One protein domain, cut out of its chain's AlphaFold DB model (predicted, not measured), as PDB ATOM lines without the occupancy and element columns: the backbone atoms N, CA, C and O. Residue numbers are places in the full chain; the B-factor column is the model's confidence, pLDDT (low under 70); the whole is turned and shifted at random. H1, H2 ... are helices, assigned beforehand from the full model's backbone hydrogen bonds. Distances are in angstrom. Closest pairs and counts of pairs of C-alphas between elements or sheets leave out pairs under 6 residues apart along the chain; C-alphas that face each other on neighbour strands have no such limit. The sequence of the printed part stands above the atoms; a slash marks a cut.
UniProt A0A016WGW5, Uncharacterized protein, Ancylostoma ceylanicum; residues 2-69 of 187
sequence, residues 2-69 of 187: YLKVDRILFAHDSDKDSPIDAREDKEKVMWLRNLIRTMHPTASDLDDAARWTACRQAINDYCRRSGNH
ATOM      1  N   TYR A   2     183.519 -19.752  31.332       76.19
ATOM      2  CA  TYR A   2     184.043 -19.081  32.538       76.19
ATOM      3  C   TYR A   2     185.396 -19.628  33.032       76.19
ATOM      4  O   TYR A   2     186.263 -18.838  33.366       76.19
ATOM      5  N   LEU A   3     185.646 -20.945  32.949       80.81
ATOM      6  CA  LEU A   3     186.969 -21.530  33.253       80.81
ATOM      7  C   LEU A   3     188.102 -20.958  32.383       80.81
ATOM      8  O   LEU A   3     189.239 -20.850  32.823       80.81
ATOM      9  N   LYS A   4     187.812 -20.624  31.120       82.50
ATOM     10  CA  LYS A   4     188.805 -20.045  30.206       82.50
ATOM     11  C   LYS A   4     189.049 -18.574  30.540       82.50
ATOM     12  O   LYS A   4     190.188 -18.137  30.474       82.50
ATOM     13  N   VAL A   5     187.989 -17.846  30.895       85.75
ATOM     14  CA  VAL A   5     188.077 -16.443  31.316       85.75
ATOM     15  C   VAL A   5     188.859 -16.325  32.620       85.75
ATOM     16  O   VAL A   5     189.789 -15.535  32.671       85.75
ATOM     17  N   ASP A   6     188.563 -17.168  33.612       86.88
ATOM     18  CA  ASP A   6     189.311 -17.257  34.874       86.88
ATOM     19  C   ASP A   6     190.820 -17.421  34.624       86.88
ATOM     20  O   ASP A   6     191.627 -16.619  35.081       86.88
ATOM     21  N   ARG A   7     191.205 -18.376  33.771       84.06
ATOM     22  CA  ARG A   7     192.618 -18.608  33.432       84.06
ATOM     23  C   ARG A   7     193.322 -17.434  32.765       84.06
ATOM     24  O   ARG A   7     194.540 -17.362  32.856       84.06
ATOM     25  N   ILE A   8     192.593 -16.599  32.031       87.50
ATOM     26  CA  ILE A   8     193.157 -15.410  31.385       87.50
ATOM     27  C   ILE A   8     193.248 -14.280  32.411       87.50
ATOM     28  O   ILE A   8     194.280 -13.627  32.509       87.50
ATOM     29  N   LEU A   9     192.188 -14.088  33.197       91.06
ATOM     30  CA  LEU A   9     192.062 -13.000  34.160       91.06
ATOM     31  C   LEU A   9     193.094 -13.094  35.295       91.06
ATOM     32  O   LEU A   9     193.661 -12.079  35.685       91.06
ATOM     33  N   PHE A  10     193.365 -14.310  35.776       90.62
ATOM     34  CA  PHE A  10     194.299 -14.580  36.877       90.62
ATOM     35  C   PHE A  10     195.634 -15.175  36.392       90.62
ATOM     36  O   PHE A  10     196.374 -15.761  37.172       90.62
ATOM     37  N   ALA A  11     195.966 -15.087  35.097       85.44
ATOM     38  CA  ALA A  11     197.126 -15.788  34.524       85.44
ATOM     39  C   ALA A  11     198.464 -15.464  35.221       85.44
ATOM     40  O   ALA A  11     199.338 -16.334  35.319       85.44
ATOM     41  N   HIS A  12     198.596 -14.219  35.676       87.00
ATOM     42  CA  HIS A  12     199.811 -13.636  36.244       87.00
ATOM     43  C   HIS A  12     199.786 -13.541  37.770       87.00
ATOM     44  O   HIS A  12     200.764 -13.086  38.358       87.00
ATOM     45  N   ASP A  13     198.703 -13.985  38.402       85.94
ATOM     46  CA  ASP A  13     198.529 -13.865  39.842       85.94
ATOM     47  C   ASP A  13     199.237 -15.046  40.520       85.94
ATOM     48  O   ASP A  13     199.185 -16.189  40.045       85.94
ATOM     49  N   SER A  14     199.948 -14.774  41.615       83.00
ATOM     50  CA  SER A  14     200.709 -15.782  42.369       83.00
ATOM     51  C   SER A  14     199.803 -16.838  43.007       83.00
ATOM     52  O   SER A  14     200.206 -17.986  43.173       83.00
ATOM     53  N   ASP A  15     198.559 -16.473  43.302       83.75
ATOM     54  CA  ASP A  15     197.527 -17.275  43.956       83.75
ATOM     55  C   ASP A  15     196.446 -17.780  42.980       83.75
ATOM     56  O   ASP A  15     195.365 -18.206  43.393       83.75
ATOM     57  N   LYS A  16     196.722 -17.775  41.671       81.69
ATOM     58  CA  LYS A  16     195.761 -18.177  40.625       81.69
ATOM     59  C   LYS A  16     195.157 -19.574  40.812       81.69
ATOM     60  O   LYS A  16     194.024 -19.817  40.398       81.69
ATOM     61  N   ASP A  17     195.898 -20.491  41.433       80.00
ATOM     62  CA  ASP A  17     195.460 -21.863  41.713       80.00
ATOM     63  C   ASP A  17     194.788 -22.010  43.097       80.00
ATOM     64  O   ASP A  17     194.248 -23.074  43.419       80.00
ATOM     65  N   SER A  18     194.759 -20.946  43.905       82.81
ATOM     66  CA  SER A  18     194.028 -20.901  45.172       82.81
ATOM     67  C   SER A  18     192.511 -20.882  44.942       82.81
ATOM     68  O   SER A  18     192.042 -20.432  43.885       82.81
ATOM     69  N   PRO A  19     191.710 -21.339  45.928       87.06
ATOM     70  CA  PRO A  19     190.257 -21.223  45.868       87.06
ATOM     71  C   PRO A  19     189.834 -19.789  45.558       87.06
ATOM     72  O   PRO A  19     190.357 -18.854  46.157       87.06
ATOM     73  N   ILE A  20     188.858 -19.614  44.665       86.69
ATOM     74  CA  ILE A  20     188.490 -18.293  44.136       86.69
ATOM     75  C   ILE A  20     188.150 -17.265  45.227       86.69
ATOM     76  O   ILE A  20     188.489 -16.095  45.099       86.69
ATOM     77  N   ASP A  21     187.541 -17.704  46.331       86.19
ATOM     78  CA  ASP A  21     187.174 -16.831  47.451       86.19
ATOM     79  C   ASP A  21     188.386 -16.428  48.310       86.19
ATOM     80  O   ASP A  21     188.336 -15.411  49.001       86.19
ATOM     81  N   ALA A  22     189.477 -17.198  48.258       87.75
ATOM     82  CA  ALA A  22     190.715 -16.948  48.993       87.75
ATOM     83  C   ALA A  22     191.691 -16.037  48.234       87.75
ATOM     84  O   ALA A  22     192.639 -15.557  48.845       87.75
ATOM     85  N   ARG A  23     191.447 -15.771  46.943       89.50
ATOM     86  CA  ARG A  23     192.361 -14.973  46.117       89.50
ATOM     87  C   ARG A  23     192.459 -13.520  46.579       89.50
ATOM     88  O   ARG A  23     191.454 -12.961  47.028       89.50
ATOM     89  N   GLU A  24     193.633 -12.916  46.468       91.81
ATOM     90  CA  GLU A  24     193.939 -11.560  46.932       91.81
ATOM     91  C   GLU A  24     193.151 -10.505  46.145       91.81
ATOM     92  O   GLU A  24     192.521  -9.625  46.737       91.81
ATOM     93  N   ASP A  25     193.100 -10.638  44.817       92.25
ATOM     94  CA  ASP A  25     192.429  -9.681  43.936       92.25
ATOM     95  C   ASP A  25     190.899  -9.878  43.928       92.25
ATOM     96  O   ASP A  25     190.310 -10.579  43.093       92.25
ATOM     97  N   LYS A  26     190.230  -9.243  44.897       92.81
ATOM     98  CA  LYS A  26     188.765  -9.282  45.028       92.81
ATOM     99  C   LYS A  26     188.042  -8.574  43.885       92.81
ATOM    100  O   LYS A  26     186.902  -8.939  43.589       92.81
ATOM    101  N   GLU A  27     188.674  -7.606  43.227       93.12
ATOM    102  CA  GLU A  27     188.062  -6.882  42.111       93.12
ATOM    103  C   GLU A  27     187.898  -7.798  40.900       93.12
ATOM    104  O   GLU A  27     186.798  -7.893  40.347       93.12
ATOM    105  N   LYS A  28     188.937  -8.569  40.552       93.25
ATOM    106  CA  LYS A  28     188.853  -9.595  39.500       93.25
ATOM    107  C   LYS A  28     187.804 -10.657  39.815       93.25
ATOM    108  O   LYS A  28     187.049 -11.061  38.926       93.25
ATOM    109  N   VAL A  29     187.712 -11.097  41.073       91.75
ATOM    110  CA  VAL A  29     186.696 -12.078  41.497       91.75
ATOM    111  C   VAL A  29     185.284 -11.509  41.326       91.75
ATOM    112  O   VAL A  29     184.409 -12.176  40.764       91.75
ATOM    113  N   MET A  30     185.060 -10.263  41.752       92.62
ATOM    114  CA  MET A  30     183.773  -9.580  41.594       92.62
ATOM    115  C   MET A  30     183.428  -9.330  40.127       92.62
ATOM    116  O   MET A  30     182.278  -9.523  39.721       92.62
ATOM    117  N   TRP A  31     184.417  -8.970  39.310       94.50
ATOM    118  CA  TRP A  31     184.247  -8.819  37.872       94.50
ATOM    119  C   TRP A  31     183.839 -10.140  37.214       94.50
ATOM    120  O   TRP A  31     182.864 -10.172  36.462       94.50
ATOM    121  N   LEU A  32     184.504 -11.251  37.554       91.12
ATOM    122  CA  LEU A  32     184.149 -12.572  37.031       91.12
ATOM    123  C   LEU A  32     182.727 -12.975  37.441       91.12
ATOM    124  O   LEU A  32     181.970 -13.498  36.619       91.12
ATOM    125  N   ARG A  33     182.344 -12.707  38.696       90.94
ATOM    126  CA  ARG A  33     180.984 -12.956  39.193       90.94
ATOM    127  C   ARG A  33     179.947 -12.148  38.413       90.94
ATOM    128  O   ARG A  33     178.944 -12.713  37.976       90.94
ATOM    129  N   ASN A  34     180.204 -10.859  38.191       91.38
ATOM    130  CA  ASN A  34     179.330  -9.994  37.401       91.38
ATOM    131  C   ASN A  34     179.235 -10.450  35.942       91.38
ATOM    132  O   ASN A  34     178.133 -10.514  35.404       91.38
ATOM    133  N   LEU A  35     180.350 -10.851  35.328       90.19
ATOM    134  CA  LEU A  35     180.354 -11.394  33.972       90.19
ATOM    135  C   LEU A  35     179.478 -12.648  33.862       90.19
ATOM    136  O   LEU A  35     178.700 -12.769  32.919       90.19
ATOM    137  N   ILE A  36     179.586 -13.582  34.814       87.75
ATOM    138  CA  ILE A  36     178.763 -14.802  34.824       87.75
ATOM    139  C   ILE A  36     177.277 -14.444  34.907       87.75
ATOM    140  O   ILE A  36     176.487 -15.019  34.159       87.75
ATOM    141  N   ARG A  37     176.919 -13.472  35.754       88.75
ATOM    142  CA  ARG A  37     175.547 -12.961  35.880       88.75
ATOM    143  C   ARG A  37     175.036 -12.350  34.571       88.75
ATOM    144  O   ARG A  37     173.923 -12.638  34.154       88.75
ATOM    145  N   THR A  38     175.857 -11.560  33.877       88.06
ATOM    146  CA  THR A  38     175.483 -10.956  32.585       88.06
ATOM    147  C   THR A  38     175.361 -11.989  31.464       88.06
ATOM    148  O   THR A  38     174.435 -11.923  30.663       88.06
ATOM    149  N   MET A  39     176.278 -12.959  31.398       85.31
ATOM    150  CA  MET A  39     176.270 -14.003  30.363       85.31
ATOM    151  C   MET A  39     175.149 -15.025  30.562       85.31
ATOM    152  O   MET A  39     174.695 -15.657  29.608       85.31
ATOM    153  N   HIS A  40     174.739 -15.217  31.810       82.94
ATOM    154  CA  HIS A  40     173.714 -16.161  32.202       82.94
ATOM    155  C   HIS A  40     172.768 -15.449  33.173       82.94
ATOM    156  O   HIS A  40     172.917 -15.628  34.383       82.94
ATOM    157  N   PRO A  41     171.795 -14.671  32.670       84.69
ATOM    158  CA  PRO A  41     170.784 -14.068  33.527       84.69
ATOM    159  C   PRO A  41     169.901 -15.158  34.156       84.69
ATOM    160  O   PRO A  41     169.643 -16.209  33.550       84.69
ATOM    161  N   THR A  42     169.474 -14.948  35.396       83.88
ATOM    162  CA  THR A  42     168.470 -15.770  36.088       83.88
ATOM    163  C   THR A  42     167.200 -14.966  36.342       83.88
ATOM    164  O   THR A  42     167.172 -13.750  36.176       83.88
ATOM    165  N   ALA A  43     166.134 -15.660  36.738       79.69
ATOM    166  CA  ALA A  43     164.877 -15.028  37.126       79.69
ATOM    167  C   ALA A  43     164.919 -14.429  38.546       79.69
ATOM    168  O   ALA A  43     164.082 -13.589  38.866       79.69
ATOM    169  N   SER A  44     165.859 -14.861  39.397       84.31
ATOM    170  CA  SER A  44     165.966 -14.419  40.790       84.31
ATOM    171  C   SER A  44     167.411 -14.363  41.301       84.31
ATOM    172  O   SER A  44     168.290 -15.088  40.822       84.31
ATOM    173  N   ASP A  45     167.632 -13.565  42.350       77.00
ATOM    174  CA  ASP A  45     168.926 -13.461  43.042       77.00
ATOM    175  C   ASP A  45     169.354 -14.782  43.713       77.00
ATOM    176  O   ASP A  45     170.547 -15.081  43.826       77.00
ATOM    177  N   LEU A  46     168.391 -15.610  44.143       77.00
ATOM    178  CA  LEU A  46     168.659 -16.939  44.711       77.00
ATOM    179  C   LEU A  46     169.235 -17.887  43.653       77.00
ATOM    180  O   LEU A  46     170.212 -18.596  43.914       77.00
ATOM    181  N   ASP A  47     168.681 -17.850  42.441       82.88
ATOM    182  CA  ASP A  47     169.192 -18.625  41.309       82.88
ATOM    183  C   ASP A  47     170.593 -18.151  40.898       82.88
ATOM    184  O   ASP A  47     171.445 -18.967  40.532       82.88
ATOM    185  N   ASP A  48     170.860 -16.845  40.998       82.75
ATOM    186  CA  ASP A  48     172.176 -16.255  40.734       82.75
ATOM    187  C   ASP A  48     173.219 -16.728  41.757       82.75
ATOM    188  O   ASP A  48     174.344 -17.095  41.395       82.75
ATOM    189  N   ALA A  49     172.851 -16.785  43.039       85.31
ATOM    190  CA  ALA A  49     173.717 -17.298  44.098       85.31
ATOM    191  C   ALA A  49     174.017 -18.799  43.929       85.31
ATOM    192  O   ALA A  49     175.172 -19.227  44.079       85.31
ATOM    193  N   ALA A  50     173.009 -19.600  43.571       87.62
ATOM    194  CA  ALA A  50     173.178 -21.023  43.280       87.62
ATOM    195  C   ALA A  50     174.082 -21.244  42.054       87.62
ATOM    196  O   ALA A  50     175.016 -22.053  42.094       87.62
ATOM    197  N   ARG A  51     173.877 -20.460  40.988       87.25
ATOM    198  CA  ARG A  51     174.706 -20.485  39.775       87.25
ATOM    199  C   ARG A  51     176.152 -20.105  40.063       87.25
ATOM    200  O   ARG A  51     177.063 -20.829  39.659       87.25
ATOM    201  N   TRP A  52     176.370 -19.018  40.804       89.25
ATOM    202  CA  TRP A  52     177.705 -18.624  41.250       89.25
ATOM    203  C   TRP A  52     178.375 -19.740  42.052       89.25
ATOM    204  O   TRP A  52     179.547 -20.028  41.827       89.25
ATOM    205  N   THR A  53     177.638 -20.409  42.942       90.06
ATOM    206  CA  THR A  53     178.150 -21.543  43.727       90.06
ATOM    207  C   THR A  53     178.606 -22.695  42.837       90.06
ATOM    208  O   THR A  53     179.736 -23.158  42.986       90.06
ATOM    209  N   ALA A  54     177.800 -23.091  41.850       88.81
ATOM    210  CA  ALA A  54     178.179 -24.132  40.897       88.81
ATOM    211  C   ALA A  54     179.411 -23.743  40.055       88.81
ATOM    212  O   ALA A  54     180.331 -24.546  39.887       88.81
ATOM    213  N   CYS A  55     179.472 -22.502  39.554       88.19
ATOM    214  CA  CYS A  55     180.619 -22.016  38.779       88.19
ATOM    215  C   CYS A  55     181.899 -21.961  39.617       88.19
ATOM    216  O   CYS A  55     182.940 -22.442  39.174       88.19
ATOM    217  N   ARG A  56     181.815 -21.427  40.837       89.75
ATOM    218  CA  ARG A  56     182.914 -21.395  41.806       89.75
ATOM    219  C   ARG A  56     183.413 -22.796  42.135       89.75
ATOM    220  O   ARG A  56     184.617 -23.024  42.126       89.75
ATOM    221  N   GLN A  57     182.510 -23.745  42.365       89.19
ATOM    222  CA  GLN A  57     182.886 -25.131  42.634       89.19
ATOM    223  C   GLN A  57     183.599 -25.758  41.431       89.19
ATOM    224  O   GLN A  57     184.652 -26.365  41.600       89.19
ATOM    225  N   ALA A  58     183.117 -25.514  40.209       86.38
ATOM    226  CA  ALA A  58     183.783 -25.969  38.990       86.38
ATOM    227  C   ALA A  58     185.171 -25.329  38.777       86.38
ATOM    228  O   ALA A  58     186.097 -26.024  38.352       86.38
ATOM    229  N   ILE A  59     185.327 -24.030  39.074       86.00
ATOM    230  CA  ILE A  59     186.616 -23.315  39.026       86.00
ATOM    231  C   ILE A  59     187.581 -23.904  40.058       86.00
ATOM    232  O   ILE A  59     188.689 -24.300  39.703       86.00
ATOM    233  N   ASN A  60     187.147 -24.058  41.308       86.12
ATOM    234  CA  ASN A  60     187.971 -24.618  42.380       86.12
ATOM    235  C   ASN A  60     188.341 -26.085  42.115       86.12
ATOM    236  O   ASN A  60     189.477 -26.488  42.342       86.12
ATOM    237  N   ASP A  61     187.416 -26.892  41.588       82.81
ATOM    238  CA  ASP A  61     187.685 -28.275  41.187       82.81
ATOM    239  C   ASP A  61     188.665 -28.354  40.018       82.81
ATOM    240  O   ASP A  61     189.410 -29.329  39.894       82.81
ATOM    241  N   TYR A  62     188.649 -27.367  39.122       76.12
ATOM    242  CA  TYR A  62     189.655 -27.248  38.078       76.12
ATOM    243  C   TYR A  62     191.016 -26.894  38.679       76.12
ATOM    244  O   TYR A  62     191.955 -27.640  38.426       76.12
ATOM    245  N   CYS A  63     191.103 -25.859  39.524       70.00
ATOM    246  CA  CYS A  63     192.347 -25.437  40.184       70.00
ATOM    247  C   CYS A  63     192.965 -26.575  41.010       70.00
ATOM    248  O   CYS A  63     194.145 -26.891  40.880       70.00
ATOM    249  N   ARG A  64     192.134 -27.311  41.761       69.69
ATOM    250  CA  ARG A  64     192.555 -28.508  42.501       69.69
ATOM    251  C   ARG A  64     193.103 -29.589  41.570       69.69
ATOM    252  O   ARG A  64     194.058 -30.274  41.910       69.69
ATOM    253  N   ARG A  65     192.507 -29.784  40.391       69.12
ATOM    254  CA  ARG A  65     192.985 -30.775  39.413       69.12
ATOM    255  C   ARG A  65     194.229 -30.304  38.657       69.12
ATOM    256  O   ARG A  65     195.074 -31.144  38.362       69.12
ATOM    257  N   SER A  66     194.358 -29.011  38.357       62.41
ATOM    258  CA  SER A  66     195.518 -28.448  37.657       62.41
ATOM    259  C   SER A  66     196.744 -28.344  38.555       62.41
ATOM    260  O   SER A  66     197.812 -28.750  38.113       62.41
ATOM    261  N   GLY A  67     196.590 -27.927  39.816       62.56
ATOM    262  CA  GLY A  67     197.682 -27.897  40.803       62.56
ATOM    263  C   GLY A  67     198.217 -29.287  41.179       62.56
ATOM    264  O   GLY A  67     199.334 -29.432  41.665       62.56
ATOM    265  N   ASN A  68     197.449 -30.341  40.891       69.50
ATOM    266  CA  ASN A  68     197.898 -31.726  41.031       69.50
ATOM    267  C   ASN A  68     198.726 -32.231  39.846       69.50
ATOM    268  O   ASN A  68     199.360 -33.287  39.944       69.50
ATOM    269  N   HIS A  69     198.732 -31.515  38.724       78.94
ATOM    270  CA  HIS A  69     199.475 -31.930  37.545       78.94
ATOM    271  C   HIS A  69     200.959 -31.635  37.737       78.94
ATOM    272  O   HIS A  69     201.339 -30.561  38.190       78.94
TER     273      HIS A  69
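This is residues 2 to 69 of the 187 residues of an uncharacterized protein of Ancylostoma ceylanicum (UniProt A0A016WGW5). Three helices make this model: H2 and H3 form an open V, joined by a tight link at its narrow end, and the short H1 spans one side of the opening, touching both arms. H3 is the longest helix and runs along most of the length of the whole, while the long link of residues 10 to 25 winds through the wide end of the V. The printed part has 68 residues, with three named helices in the order H1, H2, H3 and no named strand, and its class is all helix. It is compact, with a radius of gyration of the C-alphas of 12.0 A, but elongated in outline, spanning 38 by 21 by 19 A.

Find C-alpha 2 at (184.043, -19.081, 32.538); from there H1 runs through residues 2 to 9, 10.2 A from first to last C-alpha. Go on past residues 10 to 25, which hold no named element, to C-alpha 26 at (188.765, -9.282, 45.028). There H2 begins, residues 26 to 39, 19.8 A long. After five more residues H3 takes residues 45 to 67, 32.3 A long, and ends with C-alpha 67 at (197.682, -27.897, 40.803).

Begin with H1 and look first at H2. The two touch and form a helical hairpin; their closest C-alphas are those of Leu 9 and Lys 28, 7.1 A apart. They run opposite ways at a steep tilt of 38 degrees, only just beyond shallow. H1 also touches H3, which meets it with residues 55 to 62 alone; the closest C-alphas are those of Leu 3 and Ile 59, 6.1 A apart. These two run the same way at a steep tilt of 65 degrees. H2 and H3 only just touch, with 3 pairs of C-alphas within 8 A, through residues 33 to 37 of H2 and 48 to 52 of H3. Their closest C-alphas, those of Arg 37 and Asp 48, are 6.8 A apart, and they run opposite ways at a steep tilt of 60 degrees. The helix packing is mostly crossed, with 0 of these 3 pairs at a shallow tilt. Along the backbones of H1, H2 and H3, every O i to N i+4 pair is within hydrogen-bond range.

Look for the two C-alphas farthest apart at Ala 43 and His 69, 38.5 A from each other. The printed part has no cut. The link from H1 to H2 is long, 16 residues, and the link from H2 to H3 is tight, 5 residues. In the B-factor column, the mean pLDDT of the printed part is 84.7; residues 64 to 68, of which 64 to 67 belong to H3, are under 70.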